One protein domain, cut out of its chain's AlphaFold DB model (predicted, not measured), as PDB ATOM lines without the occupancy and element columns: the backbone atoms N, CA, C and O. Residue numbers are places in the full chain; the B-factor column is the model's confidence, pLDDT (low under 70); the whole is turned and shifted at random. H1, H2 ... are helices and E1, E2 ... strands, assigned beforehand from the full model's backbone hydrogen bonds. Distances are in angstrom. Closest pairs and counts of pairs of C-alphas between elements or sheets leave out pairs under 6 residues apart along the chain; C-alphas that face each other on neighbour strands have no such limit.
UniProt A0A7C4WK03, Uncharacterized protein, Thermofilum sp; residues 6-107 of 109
ATOM      1  N   PRO A   6      46.210  -4.581  34.723       91.56
ATOM      2  CA  PRO A   6      44.948  -4.512  35.450       91.56
ATOM      3  C   PRO A   6      43.843  -3.867  34.598       91.56
ATOM      4  O   PRO A   6      44.054  -2.833  33.963       91.56
ATOM      5  N   ILE A   7      42.652  -4.459  34.632       91.44
ATOM      6  CA  ILE A   7      41.424  -3.914  34.055       91.44
ATOM      7  C   ILE A   7      40.293  -4.110  35.073       91.44
ATOM      8  O   ILE A   7      39.744  -5.200  35.229       91.44
ATOM      9  N   ASP A   8      40.003  -3.053  35.829       88.44
ATOM     10  CA  ASP A   8      39.172  -3.101  37.038       88.44
ATOM     11  C   ASP A   8      39.605  -4.238  37.988       88.44
ATOM     12  O   ASP A   8      40.762  -4.290  38.404       88.44
ATOM     13  N   GLU A   9      38.702  -5.163  38.327       89.06
ATOM     14  CA  GLU A   9      38.972  -6.316  39.203       89.06
ATOM     15  C   GLU A   9      39.623  -7.508  38.474       89.06
ATOM     16  O   GLU A   9      39.888  -8.547  39.080       89.06
ATOM     17  N   LYS A  10      39.875  -7.387  37.165       90.69
ATOM     18  CA  LYS A  10      40.467  -8.431  36.319       90.69
ATOM     19  C   LYS A  10      41.860  -8.019  35.843       90.69
ATOM     20  O   LYS A  10      42.319  -6.899  36.066       90.69
ATOM     21  N   ARG A  11      42.554  -8.938  35.167       93.81
ATOM     22  CA  ARG A  11      43.861  -8.681  34.553       93.81
ATOM     23  C   ARG A  11      43.915  -9.274  33.150       93.81
ATOM     24  O   ARG A  11      43.412 -10.375  32.955       93.81
ATOM     25  N   LEU A  12      44.485  -8.511  32.219       95.94
ATOM     26  CA  LEU A  12      44.794  -8.915  30.849       95.94
ATOM     27  C   LEU A  12      46.225  -9.428  30.773       95.94
ATOM     28  O   LEU A  12      47.107  -8.816  31.375       95.94
ATOM     29  N   ASP A  13      46.483 -10.443  29.954       96.00
ATOM     30  CA  ASP A  13      47.841 -10.965  29.770       96.00
ATOM     31  C   ASP A  13      48.780  -9.918  29.164       96.00
ATOM     32  O   ASP A  13      49.911  -9.744  29.600       96.00
ATOM     33  N   VAL A  14      48.340  -9.163  28.154       95.88
ATOM     34  CA  VAL A  14      49.199  -8.133  27.547       95.88
ATOM     35  C   VAL A  14      48.401  -6.895  27.189       95.88
ATOM     36  O   VAL A  14      47.351  -6.975  26.560       95.88
ATOM     37  N   ALA A  15      48.963  -5.726  27.497       94.88
ATOM     38  CA  ALA A  15      48.497  -4.442  26.992       94.88
ATOM     39  C   ALA A  15      49.587  -3.756  26.165       94.88
ATOM     40  O   ALA A  15      50.631  -3.339  26.673       94.88
ATOM     41  N   TRP A  16      49.327  -3.600  24.870       94.50
ATOM     42  CA  TRP A  16      50.237  -2.969  23.927       94.50
ATOM     43  C   TRP A  16      49.876  -1.502  23.714       94.50
ATOM     44  O   TRP A  16      48.804  -1.172  23.205       94.50
ATOM     45  N   ARG A  17      50.796  -0.596  24.053       94.06
ATOM     46  CA  ARG A  17      50.602   0.856  23.947       94.06
ATOM     47  C   ARG A  17      51.508   1.457  22.880       94.06
ATOM     48  O   ARG A  17      52.674   1.098  22.775       94.06
ATOM     49  N   ARG A  18      50.985   2.431  22.125       91.44
ATOM     50  CA  ARG A  18      51.801   3.265  21.219       91.44
ATOM     51  C   ARG A  18      52.553   4.369  21.968       91.44
ATOM     52  O   ARG A  18      53.626   4.775  21.546       91.44
ATOM     53  N   ILE A  19      51.979   4.848  23.072       90.56
ATOM     54  CA  ILE A  19      52.532   5.893  23.940       90.56
ATOM     55  C   ILE A  19      52.475   5.373  25.375       90.56
ATOM     56  O   ILE A  19      51.434   4.882  25.801       90.56
ATOM     57  N   GLN A  20      53.563   5.502  26.138       82.69
ATOM     58  CA  GLN A  20      53.729   4.853  27.447       82.69
ATOM     59  C   GLN A  20      52.598   5.135  28.454       82.69
ATOM     60  O   GLN A  20      52.234   4.248  29.218       82.69
ATOM     61  N   ARG A  21      52.031   6.350  28.450       86.25
ATOM     62  CA  ARG A  21      50.922   6.761  29.336       86.25
ATOM     63  C   ARG A  21      49.543   6.748  28.661       86.25
ATOM     64  O   ARG A  21      48.578   7.210  29.256       86.25
ATOM     65  N   GLY A  22      49.455   6.287  27.415       89.38
ATOM     66  CA  GLY A  22      48.194   6.197  26.683       89.38
ATOM     67  C   GLY A  22      47.382   4.958  27.062       89.38
ATOM     68  O   GLY A  22      47.889   4.030  27.698       89.38
ATOM     69  N   VAL A  23      46.126   4.928  26.613       93.31
ATOM     70  CA  VAL A  23      45.317   3.703  26.652       93.31
ATOM     71  C   VAL A  23      45.930   2.626  25.742       93.31
ATOM     72  O   VAL A  23      46.617   2.962  24.764       93.31
ATOM     73  N   PRO A  24      45.741   1.332  26.047       95.31
ATOM     74  CA  PRO A  24      46.199   0.248  25.188       95.31
ATOM     75  C   PRO A  24      45.618   0.355  23.775       95.31
ATOM     76  O   PRO A  24      44.413   0.464  23.576       95.31
ATOM     77  N   TYR A  25      46.494   0.302  22.777       96.56
ATOM     78  CA  TYR A  25      46.097   0.208  21.374       96.56
ATOM     79  C   TYR A  25      45.578  -1.197  21.046       96.56
ATOM     80  O   TYR A  25      44.607  -1.352  20.309       96.56
ATOM     81  N   ALA A  26      46.225  -2.219  21.606       97.62
ATOM     82  CA  ALA A  26      45.798  -3.605  21.511       97.62
ATOM     83  C   ALA A  26      45.963  -4.293  22.866       97.62
ATOM     84  O   ALA A  26      46.867  -3.945  23.628       97.62
ATOM     85  N   VAL A  27      45.113  -5.270  23.142       97.62
ATOM     86  CA  VAL A  27      45.171  -6.113  24.335       97.62
ATOM     87  C   VAL A  27      45.116  -7.579  23.932       97.62
ATOM     88  O   VAL A  27      44.555  -7.903  22.884       97.62
ATOM     89  N   PHE A  28      45.718  -8.449  24.738       97.94
ATOM     90  CA  PHE A  28      45.822  -9.872  24.441       97.94
ATOM     91  C   PHE A  28      45.386 -10.725  25.626       97.94
ATOM     92  O   PHE A  28      45.633 -10.357  26.774       97.94
ATOM     93  N   GLU A  29      44.813 -11.878  25.297       98.00
ATOM     94  CA  GLU A  29      44.560 -13.008  26.192       98.00
ATOM     95  C   GLU A  29      45.048 -14.293  25.522       98.00
ATOM     96  O   GLU A  29      44.785 -14.507  24.334       98.00
ATOM     97  N   VAL A  30      45.760 -15.141  26.264       97.25
ATOM     98  CA  VAL A  30      46.320 -16.411  25.793       97.25
ATOM     99  C   VAL A  30      45.530 -17.574  26.393       97.25
ATOM    100  O   VAL A  30      45.835 -18.095  27.464       97.25
ATOM    101  N   CYS A  31      44.532 -18.054  25.655       97.19
ATOM    102  CA  CYS A  31      43.649 -19.128  26.092       97.19
ATOM    103  C   CYS A  31      44.056 -20.484  25.492       97.19
ATOM    104  O   CYS A  31      43.614 -20.865  24.412       97.19
ATOM    105  N   ILE A  32      44.886 -21.258  26.200       94.56
ATOM    106  CA  ILE A  32      45.254 -22.627  25.777       94.56
ATOM    107  C   ILE A  32      44.375 -23.655  26.497       94.56
ATOM    108  O   ILE A  32      43.551 -24.321  25.877       94.56
ATOM    109  N   GLY A  33      44.477 -23.735  27.826       90.56
ATOM    110  CA  GLY A  33      43.677 -24.639  28.667       90.56
ATOM    111  C   GLY A  33      42.628 -23.941  29.539       90.56
ATOM    112  O   GLY A  33      41.937 -24.614  30.293       90.56
ATOM    113  N   GLY A  34      42.538 -22.610  29.463       90.38
ATOM    114  CA  GLY A  34      41.659 -21.793  30.301       90.38
ATOM    115  C   GLY A  34      40.211 -21.713  29.817       90.38
ATOM    116  O   GLY A  34      39.819 -22.364  28.838       90.38
ATOM    117  N   ASP A  35      39.441 -20.884  30.521       96.31
ATOM    118  CA  ASP A  35      38.054 -20.544  30.202       96.31
ATOM    119  C   ASP A  35      38.011 -19.492  29.085       96.31
ATOM    120  O   ASP A  35      38.197 -18.294  29.305       96.31
ATOM    121  N   LEU A  36      37.730 -19.973  27.873       97.38
ATOM    122  CA  LEU A  36      37.635 -19.155  26.671       97.38
ATOM    123  C   LEU A  36      36.619 -18.016  26.815       97.38
ATOM    124  O   LEU A  36      36.871 -16.906  26.351       97.38
ATOM    125  N   TYR A  37      35.473 -18.272  27.446       96.75
ATOM    126  CA  TYR A  37      34.427 -17.266  27.578       96.75
ATOM    127  C   TYR A  37      34.850 -16.162  28.549       96.75
ATOM    128  O   TYR A  37      34.682 -14.977  28.251       96.75
ATOM    129  N   ALA A  38      35.452 -16.528  29.684       96.75
ATOM    130  CA  ALA A  38      35.983 -15.554  30.634       96.75
ATOM    131  C   ALA A  38      37.035 -14.635  29.985       96.75
ATOM    132  O   ALA A  38      37.003 -13.417  30.200       96.75
ATOM    133  N   ASP A  39      37.910 -15.197  29.146       97.81
ATOM    134  CA  ASP A  39      38.923 -14.446  28.400       97.81
ATOM    135  C   ASP A  39      38.299 -13.515  27.349       97.81
ATOM    136  O   ASP A  39      38.626 -12.327  27.287       97.81
ATOM    137  N   LEU A  40      37.313 -13.995  26.585       98.19
ATOM    138  CA  LEU A  40      36.568 -13.166  25.633       98.19
ATOM    139  C   LEU A  40      35.838 -12.000  26.316       98.19
ATOM    140  O   LEU A  40      35.800 -10.896  25.774       98.19
ATOM    141  N   MET A  41      35.305 -12.206  27.522       97.69
ATOM    142  CA  MET A  41      34.662 -11.141  28.290       97.69
ATOM    143  C   MET A  41      35.661 -10.101  28.812       97.69
ATOM    144  O   MET A  41      35.326  -8.917  28.846       97.69
ATOM    145  N   LYS A  42      36.886 -10.501  29.190       97.44
ATOM    146  CA  LYS A  42      37.973  -9.552  29.512       97.44
ATOM    147  C   LYS A  42      38.324  -8.694  28.296       97.44
ATOM    148  O   LYS A  42      38.393  -7.470  28.401       97.44
ATOM    149  N   LEU A  43      38.473  -9.328  27.136       98.19
ATOM    150  CA  LEU A  43      38.755  -8.641  25.879       98.19
ATOM    151  C   LEU A  43      37.626  -7.686  25.469       98.19
ATOM    152  O   LEU A  43      37.904  -6.543  25.111       98.19
ATOM    153  N   LYS A  44      36.359  -8.110  25.566       98.00
ATOM    154  CA  LYS A  44      35.203  -7.251  25.265       98.00
ATOM    155  C   LYS A  44      35.178  -6.021  26.172       98.00
ATOM    156  O   LYS A  44      34.986  -4.913  25.685       98.00
ATOM    157  N   HIS A  45      35.444  -6.205  27.464       97.38
ATOM    158  CA  HIS A  45      35.518  -5.100  28.423       97.38
ATOM    159  C   HIS A  45      36.600  -4.077  28.047       97.38
ATOM    160  O   HIS A  45      36.370  -2.873  28.088       97.38
ATOM    161  N   ALA A  46      37.762  -4.542  27.582       97.19
ATOM    162  CA  ALA A  46      38.812  -3.654  27.081       97.19
ATOM    163  C   ALA A  46      38.399  -2.888  25.809       97.19
ATOM    164  O   ALA A  46      38.770  -1.723  25.646       97.19
ATOM    165  N   VAL A  47      37.624  -3.512  24.914       97.94
ATOM    166  CA  VAL A  47      37.040  -2.824  23.748       97.94
ATOM    167  C   VAL A  47      36.065  -1.742  24.204       97.94
ATOM    168  O   VAL A  47      36.174  -0.609  23.747       97.94
ATOM    169  N   ASP A  48      35.165  -2.053  25.133       97.06
ATOM    170  CA  ASP A  48      34.169  -1.097  25.624       97.06
ATOM    171  C   ASP A  48      34.832   0.113  26.318       97.06
ATOM    172  O   ASP A  48      34.393   1.249  26.144       97.06
ATOM    173  N   LEU A  49      35.918  -0.111  27.071       96.31
ATOM    174  CA  LEU A  49      36.627   0.948  27.799       96.31
ATOM    175  C   LEU A  49      37.549   1.801  26.922       96.31
ATOM    176  O   LEU A  49      37.639   3.015  27.113       96.31
ATOM    177  N   TRP A  50      38.295   1.178  26.009       96.06
ATOM    178  CA  TRP A  50      39.413   1.833  25.319       96.06
ATOM    179  C   TRP A  50      39.315   1.793  23.799       96.06
ATOM    180  O   TRP A  50      40.173   2.365  23.124       96.06
ATOM    181  N   ASN A  51      38.302   1.121  23.250       97.00
ATOM    182  CA  ASN A  51      38.192   0.816  21.827       97.00
ATOM    183  C   ASN A  51      39.471   0.145  21.278       97.00
ATOM    184  O   ASN A  51      39.903   0.403  20.151       97.00
ATOM    185  N   SER A  52      40.120  -0.684  22.103       97.38
ATOM    186  CA  SER A  52      41.340  -1.404  21.735       97.38
ATOM    187  C   SER A  52      41.067  -2.466  20.667       97.38
ATOM    188  O   SER A  52      39.939  -2.917  20.470       97.38
ATOM    189  N   ILE A  53      42.127  -2.924  20.003       98.50
ATOM    190  CA  ILE A  53      42.099  -4.204  19.286       98.50
ATOM    191  C   ILE A  53      42.164  -5.328  20.322       98.50
ATOM    192  O   ILE A  53      43.121  -5.396  21.094       98.50
ATOM    193  N   ALA A  54      41.173  -6.212  20.323       98.44
ATOM    194  CA  ALA A  54      41.109  -7.372  21.201       98.44
ATOM    195  C   ALA A  54      41.704  -8.596  20.500       98.44
ATOM    196  O   ALA A  54      41.139  -9.083  19.523       98.44
ATOM    197  N   VAL A  55      42.839  -9.099  20.976       98.62
ATOM    198  CA  VAL A  55      43.513 -10.249  20.371       98.62
ATOM    199  C   VAL A  55      43.384 -11.467  21.274       98.62
ATOM    200  O   VAL A  55      43.990 -11.535  22.338       98.62
ATOM    201  N   LEU A  56      42.626 -12.461  20.828       98.62
ATOM    202  CA  LEU A  56      42.627 -13.778  21.448       98.62
ATOM    203  C   LEU A  56      43.719 -14.626  20.793       98.62
ATOM    204  O   LEU A  56      43.658 -14.883  19.588       98.62
ATOM    205  N   VAL A  57      44.678 -15.094  21.586       98.44
ATOM    206  CA  VAL A  57      45.634 -16.128  21.183       98.44
ATOM    207  C   VAL A  57      45.145 -17.468  21.723       98.44
ATOM    208  O   VAL A  57      44.987 -17.621  22.928       98.44
ATOM    209  N   THR A  58      44.887 -18.444  20.856       98.50
ATOM    210  CA  THR A  58      44.268 -19.717  21.272       98.50
ATOM    211  C   THR A  58      44.768 -20.911  20.456       98.50
ATOM    212  O   THR A  58      45.524 -20.764  19.497       98.50
ATOM    213  N   THR A  59      44.379 -22.126  20.826       98.25
ATOM    214  CA  THR A  59      44.615 -23.330  20.018       98.25
ATOM    215  C   THR A  59      43.621 -23.436  18.856       98.25
ATOM    216  O   THR A  59      42.522 -22.877  18.905       98.25
ATOM    217  N   LYS A  60      43.995 -24.162  17.793       97.75
ATOM    218  CA  LYS A  60      43.181 -24.322  16.570       97.75
ATOM    219  C   LYS A  60      41.778 -24.871  16.834       97.75
ATOM    220  O   LYS A  60      40.826 -24.427  16.203       97.75
ATOM    221  N   ASP A  61      41.653 -25.816  17.758       97.00
ATOM    222  CA  ASP A  61      40.391 -26.456  18.135       97.00
ATOM    223  C   ASP A  61      39.395 -25.487  18.794       97.00
ATOM    224  O   ASP A  61      38.189 -25.674  18.663       97.00
ATOM    225  N   LYS A  62      39.881 -24.404  19.410       97.69
ATOM    226  CA  LYS A  62      39.053 -23.376  20.062       97.69
ATOM    227  C   LYS A  62      38.664 -22.207  19.154       97.69
ATOM    228  O   LYS A  62      37.826 -21.392  19.531       97.69
ATOM    229  N   VAL A  63      39.249 -22.097  17.957       98.19
ATOM    230  CA  VAL A  63      39.013 -20.957  17.048       98.19
ATOM    231  C   VAL A  63      37.542 -20.841  16.657       98.19
ATOM    232  O   VAL A  63      36.982 -19.748  16.689       98.19
ATOM    233  N   GLU A  64      36.911 -21.955  16.290       98.12
ATOM    234  CA  GLU A  64      35.518 -21.952  15.834       98.12
ATOM    235  C   GLU A  64      34.547 -21.604  16.970       98.12
ATOM    236  O   GLU A  64      33.584 -20.866  16.776       98.12
ATOM    237  N   GLU A  65      34.825 -22.082  18.184       97.62
ATOM    238  CA  GLU A  65      34.057 -21.709  19.370       97.62
ATOM    239  C   GLU A  65      34.191 -20.209  19.671       97.62
ATOM    240  O   GLU A  65      33.187 -19.527  19.883       97.62
ATOM    241  N   ALA A  66      35.412 -19.671  19.606       98.12
ATOM    242  CA  ALA A  66      35.659 -18.249  19.809       98.12
ATOM    243  C   ALA A  66      34.911 -17.386  18.782       98.12
ATOM    244  O   ALA A  66      34.291 -16.389  19.155       98.12
ATOM    245  N   ARG A  67      34.911 -17.787  17.502       98.31
ATOM    246  CA  ARG A  67      34.159 -17.101  16.437       98.31
ATOM    247  C   ARG A  67      32.670 -17.047  16.740       98.31
ATOM    248  O   ARG A  67      32.093 -15.967  16.682       98.31
ATOM    249  N   LYS A  68      32.066 -18.168  17.141       98.12
ATOM    250  CA  LYS A  68      30.636 -18.225  17.488       98.12
ATOM    251  C   LYS A  68      30.273 -17.274  18.625       98.12
ATOM    252  O   LYS A  68      29.253 -16.593  18.545       98.12
ATOM    253  N   TRP A  69      31.103 -17.198  19.663       98.25
ATOM    254  CA  TRP A  69      30.891 -16.241  20.750       98.25
ATOM    255  C   TRP A  69      31.012 -14.793  20.279       98.25
ATOM    256  O   TRP A  69      30.159 -13.971  20.619       98.25
ATOM    257  N   ILE A  70      32.041 -14.494  19.483       97.94
ATOM    258  CA  ILE A  70      32.312 -13.145  18.983       97.94
ATOM    259  C   ILE A  70      31.200 -12.661  18.048       97.94
ATOM    260  O   ILE A  70      30.719 -11.544  18.198       97.94
ATOM    261  N   GLU A  71      30.773 -13.493  17.104       96.81
ATOM    262  CA  GLU A  71      29.756 -13.144  16.106       96.81
ATOM    263  C   GLU A  71      28.329 -13.206  16.669       96.81
ATOM    264  O   GLU A  71      27.434 -12.543  16.152       96.81
ATOM    265  N   GLY A  72      28.116 -13.983  17.734       96.62
ATOM    266  CA  GLY A  72      26.848 -14.078  18.445       96.62
ATOM    267  C   GLY A  72      26.754 -13.075  19.591       96.62
ATOM    268  O   GLY A  72      26.275 -11.957  19.429       96.62
ATOM    269  N   ALA A  73      27.192 -13.485  20.781       95.31
ATOM    270  CA  ALA A  73      26.988 -12.722  22.014       95.31
ATOM    271  C   ALA A  73      27.771 -11.399  22.067       95.31
ATOM    272  O   ALA A  73      27.373 -10.490  22.792       95.31
ATOM    273  N   LEU A  74      28.879 -11.285  21.325       96.75
ATOM    274  CA  LEU A  74      29.766 -10.114  21.353       96.75
ATOM    275  C   LEU A  74      29.765  -9.330  20.029       96.75
ATOM    276  O   LEU A  74      30.709  -8.582  19.766       96.75
ATOM    277  N   TYR A  75      28.715  -9.479  19.212       95.88
ATOM    278  CA  TYR A  75      28.662  -8.972  17.835       95.88
ATOM    279  C   TYR A  75      28.975  -7.469  17.712       95.88
ATOM    280  O   TYR A  75      29.624  -7.047  16.756       95.88
ATOM    281  N   GLU A  76      28.588  -6.663  18.706       96.25
ATOM    282  CA  GLU A  76      28.836  -5.213  18.750       96.25
ATOM    283  C   GLU A  76      30.331  -4.865  18.744       96.25
ATOM    284  O   GLU A  76      30.743  -3.863  18.159       96.25
ATOM    285  N   ALA A  77      31.156  -5.716  19.357       96.62
ATOM    286  CA  ALA A  77      32.601  -5.543  19.447       96.62
ATOM    287  C   ALA A  77      33.365  -6.361  18.390       96.62
ATOM    288  O   ALA A  77      34.586  -6.237  18.290       96.62
ATOM    289  N   ALA A  78      32.685  -7.186  17.583       97.12
ATOM    290  CA  ALA A  78      33.317  -8.180  16.712       97.12
ATOM    291  C   ALA A  78      34.372  -7.596  15.759       97.12
ATOM    292  O   ALA A  78      35.415  -8.208  15.531       97.12
ATOM    293  N   GLN A  79      34.157  -6.378  15.252       97.94
ATOM    294  CA  GLN A  79      35.108  -5.708  14.356       97.94
ATOM    295  C   GLN A  79      36.491  -5.468  14.997       97.94
ATOM    296  O   GLN A  79      37.509  -5.467  14.290       97.94
ATOM    297  N   ASN A  80      36.534  -5.310  16.325       98.62
ATOM    298  CA  ASN A  80      37.744  -5.086  17.112       98.62
ATOM    299  C   ASN A  80      38.483  -6.390  17.445       98.62
ATOM    300  O   ASN A  80      39.661  -6.335  17.808       98.62
ATOM    301  N   PHE A  81      37.828  -7.547  17.319       98.62
ATOM    302  CA  PHE A  81      38.420  -8.835  17.668       98.62
ATOM    303  C   PHE A  81      39.334  -9.381  16.571       98.62
ATOM    304  O   PHE A  81      39.060  -9.296  15.371       98.62
ATOM    305  N   ARG A  82      40.433 -10.001  16.995       98.50
ATOM    306  CA  ARG A  82      41.330 -10.809  16.170       98.50
ATOM    307  C   ARG A  82      41.579 -12.123  16.897       98.50
ATOM    308  O   ARG A  82      41.966 -12.117  18.059       98.50
ATOM    309  N   ILE A  83      41.355 -13.234  16.208       98.44
ATOM    310  CA  ILE A  83      41.683 -14.568  16.707       98.44
ATOM    311  C   ILE A  83      42.961 -14.988  16.001       98.44
ATOM    312  O   ILE A  83      43.015 -14.943  14.772       98.44
ATOM    313  N   VAL A  84      43.970 -15.355  16.779       98.19
ATOM    314  CA  VAL A  84      45.278 -15.789  16.296       98.19
ATOM    315  C   VAL A  84      45.614 -17.104  16.981       98.19
ATOM    316  O   VAL A  84      45.345 -17.271  18.170       98.19
ATOM    317  N   THR A  85      46.185 -18.059  16.260       98.44
ATOM    318  CA  THR A  85      46.605 -19.316  16.871       98.44
ATOM    319  C   THR A  85      48.006 -19.222  17.465       98.44
ATOM    320  O   THR A  85      48.821 -18.380  17.079       98.44
ATOM    321  N   VAL A  86      48.319 -20.108  18.412       97.44
ATOM    322  CA  VAL A  86      49.674 -20.208  18.981       97.44
ATOM    323  C   VAL A  86      50.722 -20.419  17.879       97.44
ATOM    324  O   VAL A  86      51.805 -19.836  17.933       97.44
ATOM    325  N   GLU A  87      50.397 -21.200  16.848       97.81
ATOM    326  CA  GLU A  87      51.282 -21.437  15.707       97.81
ATOM    327  C   GLU A  87      51.512 -20.176  14.867       97.81
ATOM    328  O   GLU A  87      52.643 -19.930  14.462       97.81
ATOM    329  N   GLU A  88      50.486 -19.350  14.647       98.19
ATOM    330  CA  GLU A  88      50.631 -18.071  13.938       98.19
ATOM    331  C   GLU A  88      51.525 -17.089  14.718       98.19
ATOM    332  O   GLU A  88      52.341 -16.376  14.125       98.19
ATOM    333  N   ILE A  89      51.435 -17.075  16.055       96.62
ATOM    334  CA  ILE A  89      52.338 -16.284  16.907       96.62
ATOM    335  C   ILE A  89      53.780 -16.799  16.818       96.62
ATOM    336  O   ILE A  89      54.709 -15.998  16.672       96.62
ATOM    337  N   ALA A  90      53.978 -18.119  16.875       96.88
ATOM    338  CA  ALA A  90      55.297 -18.731  16.730       96.88
ATOM    339  C   ALA A  90      55.906 -18.434  15.348       96.88
ATOM    340  O   ALA A  90      57.072 -18.053  15.242       96.88
ATOM    341  N   GLU A  91      55.103 -18.517  14.288       98.00
ATOM    342  CA  GLU A  91      55.522 -18.180  12.932       98.00
ATOM    343  C   GLU A  91      55.911 -16.700  12.803       98.00
ATOM    344  O   GLU A  91      56.938 -16.375  12.201       98.00
ATOM    345  N   LEU A  92      55.135 -15.788  13.399       97.00
ATOM    346  CA  LEU A  92      55.473 -14.365  13.426       97.00
ATOM    347  C   LEU A  92      56.824 -14.118  14.110       97.00
ATOM    348  O   LEU A  92      57.608 -13.286  13.640       97.00
ATOM    349  N   TYR A  93      57.094 -14.818  15.212       96.44
ATOM    350  CA  TYR A  93      58.365 -14.725  15.922       96.44
ATOM    351  C   TYR A  93      59.536 -15.176  15.039       96.44
ATOM    352  O   TYR A  93      60.483 -14.406  14.850       96.44
ATOM    353  N   GLU A  94      59.442 -16.358  14.428       98.12
ATOM    354  CA  GLU A  94      60.505 -16.888  13.566       98.12
ATOM    355  C   GLU A  94      60.740 -16.010  12.332       98.12
ATOM    356  O   GLU A  94      61.885 -15.727  11.974       98.12
ATOM    357  N   ARG A  95      59.676 -15.476  11.721       97.94
ATOM    358  CA  ARG A  95      59.796 -14.524  10.605       97.94
ATOM    359  C   ARG A  95      60.532 -13.250  11.013       97.94
ATOM    360  O   ARG A  95      61.432 -12.810  10.300       97.94
ATOM    361  N   LYS A  96      60.188 -12.664  12.166       96.94
ATOM    362  CA  LYS A  96      60.877 -11.470  12.688       96.94
ATOM    363  C   LYS A  96      62.344 -11.751  12.992       96.94
ATOM    364  O   LYS A  96      63.193 -10.905  12.721       96.94
ATOM    365  N   ARG A  97      62.634 -12.918  13.564       97.19
ATOM    366  CA  ARG A  97      63.995 -13.347  13.875       97.19
ATOM    367  C   ARG A  97      64.828 -13.507  12.603       97.19
ATOM    368  O   ARG A  97      65.870 -12.874  12.490       97.19
ATOM    369  N   SER A  98      64.334 -14.283  11.642       97.38
ATOM    370  CA  SER A  98      65.007 -14.529  10.362       97.38
ATOM    371  C   SER A  98      65.270 -13.232   9.589       97.38
ATOM    372  O   SER A  98      66.368 -13.028   9.073       97.38
ATOM    373  N   TYR A  99      64.306 -12.304   9.584       97.50
ATOM    374  CA  TYR A  99      64.489 -10.983   8.981       97.50
ATOM    375  C   TYR A  99      65.651 -10.212   9.623       97.50
ATOM    376  O   TYR A  99      66.552  -9.775   8.914       97.50
ATOM    377  N   LYS A 100      65.692 -10.125  10.960       96.38
ATOM    378  CA  LYS A 100      66.797  -9.469  11.678       96.38
ATOM    379  C   LYS A 100      68.147 -10.132  11.417       96.38
ATOM    380  O   LYS A 100      69.151  -9.447  11.256       96.38
ATOM    381  N   GLU A 101      68.184 -11.462  11.379       96.81
ATOM    382  CA  GLU A 101      69.406 -12.211  11.065       96.81
ATOM    383  C   GLU A 101      69.904 -11.907   9.644       96.81
ATOM    384  O   GLU A 101      71.113 -11.837   9.417       96.81
ATOM    385  N   LEU A 102      68.995 -11.696   8.688       97.31
ATOM    386  CA  LEU A 102      69.341 -11.281   7.332       97.31
ATOM    387  C   LEU A 102      69.851  -9.835   7.287       97.31
ATOM    388  O   LEU A 102      70.883  -9.592   6.666       97.31
ATOM    389  N   GLU A 103      69.183  -8.893   7.958       98.00
ATOM    390  CA  GLU A 103      69.652  -7.502   8.030       98.00
ATOM    391  C   GLU A 103      71.058  -7.409   8.645       98.00
ATOM    392  O   GLU A 103      71.915  -6.704   8.110       98.00
ATOM    393  N   ALA A 104      71.334  -8.184   9.700       96.25
ATOM    394  CA  ALA A 104      72.652  -8.248  10.331       96.25
ATOM    395  C   ALA A 104      73.728  -8.812   9.386       96.25
ATOM    396  O   ALA A 104      74.829  -8.272   9.304       96.25
ATOM    397  N   LYS A 105      73.414  -9.862   8.609       96.69
ATOM    398  CA  LYS A 105      74.331 -10.397   7.578       96.69
ATOM    399  C   LYS A 105      74.641  -9.378   6.481       96.69
ATOM    400  O   LYS A 105      75.723  -9.430   5.901       96.69
ATOM    401  N   LEU A 106      73.700  -8.485   6.184       97.06
ATOM    402  CA  LEU A 106      73.855  -7.410   5.204       97.06
ATOM    403  C   LEU A 106      74.512  -6.146   5.791       97.06
ATOM    404  O   LEU A 106      74.834  -5.239   5.028       97.06
ATOM    405  N   GLY A 107      74.721  -6.074   7.111       94.69
ATOM    406  CA  GLY A 107      75.292  -4.908   7.794       94.69
ATOM    407  C   GLY A 107      74.342  -3.708   7.905       94.69
ATOM    408  O   GLY A 107      74.807  -2.570   7.927       94.69
TER     409      GLY A 107
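Overview. This is residues 6 to 107 of the 109 residues of an uncharacterized protein of Thermofilum sp (UniProt A0A7C4WK03). A twisted sheet of four strands with H1 and H2 over one face forms a compact two-layer body, from which residues 90 to 107, mostly the long helix H4, stick out as an arm. The printed part has 102 residues, with named elements in the order E1 E2 E3 H1 E4 H2 H3 E5 H4, class mixed, helices and strands. The mixed sheet runs E2 E3 E4 E5. The whole is only just loose, close to compact, with a radius of gyration of the C-alphas of 15.5 A; it spans 50 by 36 by 23 A.

Arrangement. E1, residues 10 to 12, pairs with no named strand and runs on into E2, residues 14 to 16, at 61 degrees. E2 and E3, residues 26 to 31, form an antiparallel hairpin, with N 16 and O 26 within hydrogen-bond range at 2.8 A. H1, residues 36 to 50, is on the sheet at a height of 8.5 A. E4, residues 53 to 58, is parallel to E3, with N 31 and O 57 at 2.8 A. H2, residues 60 to 71, is on the same face as H1, which it touches at a steep tilt of 48 degrees, closest at C-alphas 36 and 66, 7.2 A. H3, residues 75 to 80, touches H1, closest at C-alphas 77 and 44, 6.6 A. E5, residues 81 to 85, is parallel to E4, with N 82 and O 54 at 2.8 A. E3, H1, E4 and E4, H2 H3, E5 are strand-helix-strand units, parallel neighbour strands joined through helices, with right-handed crossovers. H4, residues 86 to 106, only grazes the sheet and touches no helix. Every O i to N i+4 pair is within range in H1 and H4, 6 of 8 in H2 and 0 of 2 in H3, where 2 of 3 O i to N i+3 pairs are.

Along the chain. E1 begins at C-alpha 10 (40.467, -8.431, 36.319). E3 measures 16.3 A, H1 21.1 A, E4 15.8 A and H2 17.5 A. H4, 30.6 A, ends at C-alpha 106 (73.855, -7.410, 5.204).

Size, cuts and confidence. The C-alphas of Ala 73 and Gly 107, the two farthest apart, are 51.0 A apart. The printed part has no cut and no long link, and no printed residue is under 70 in pLDDT.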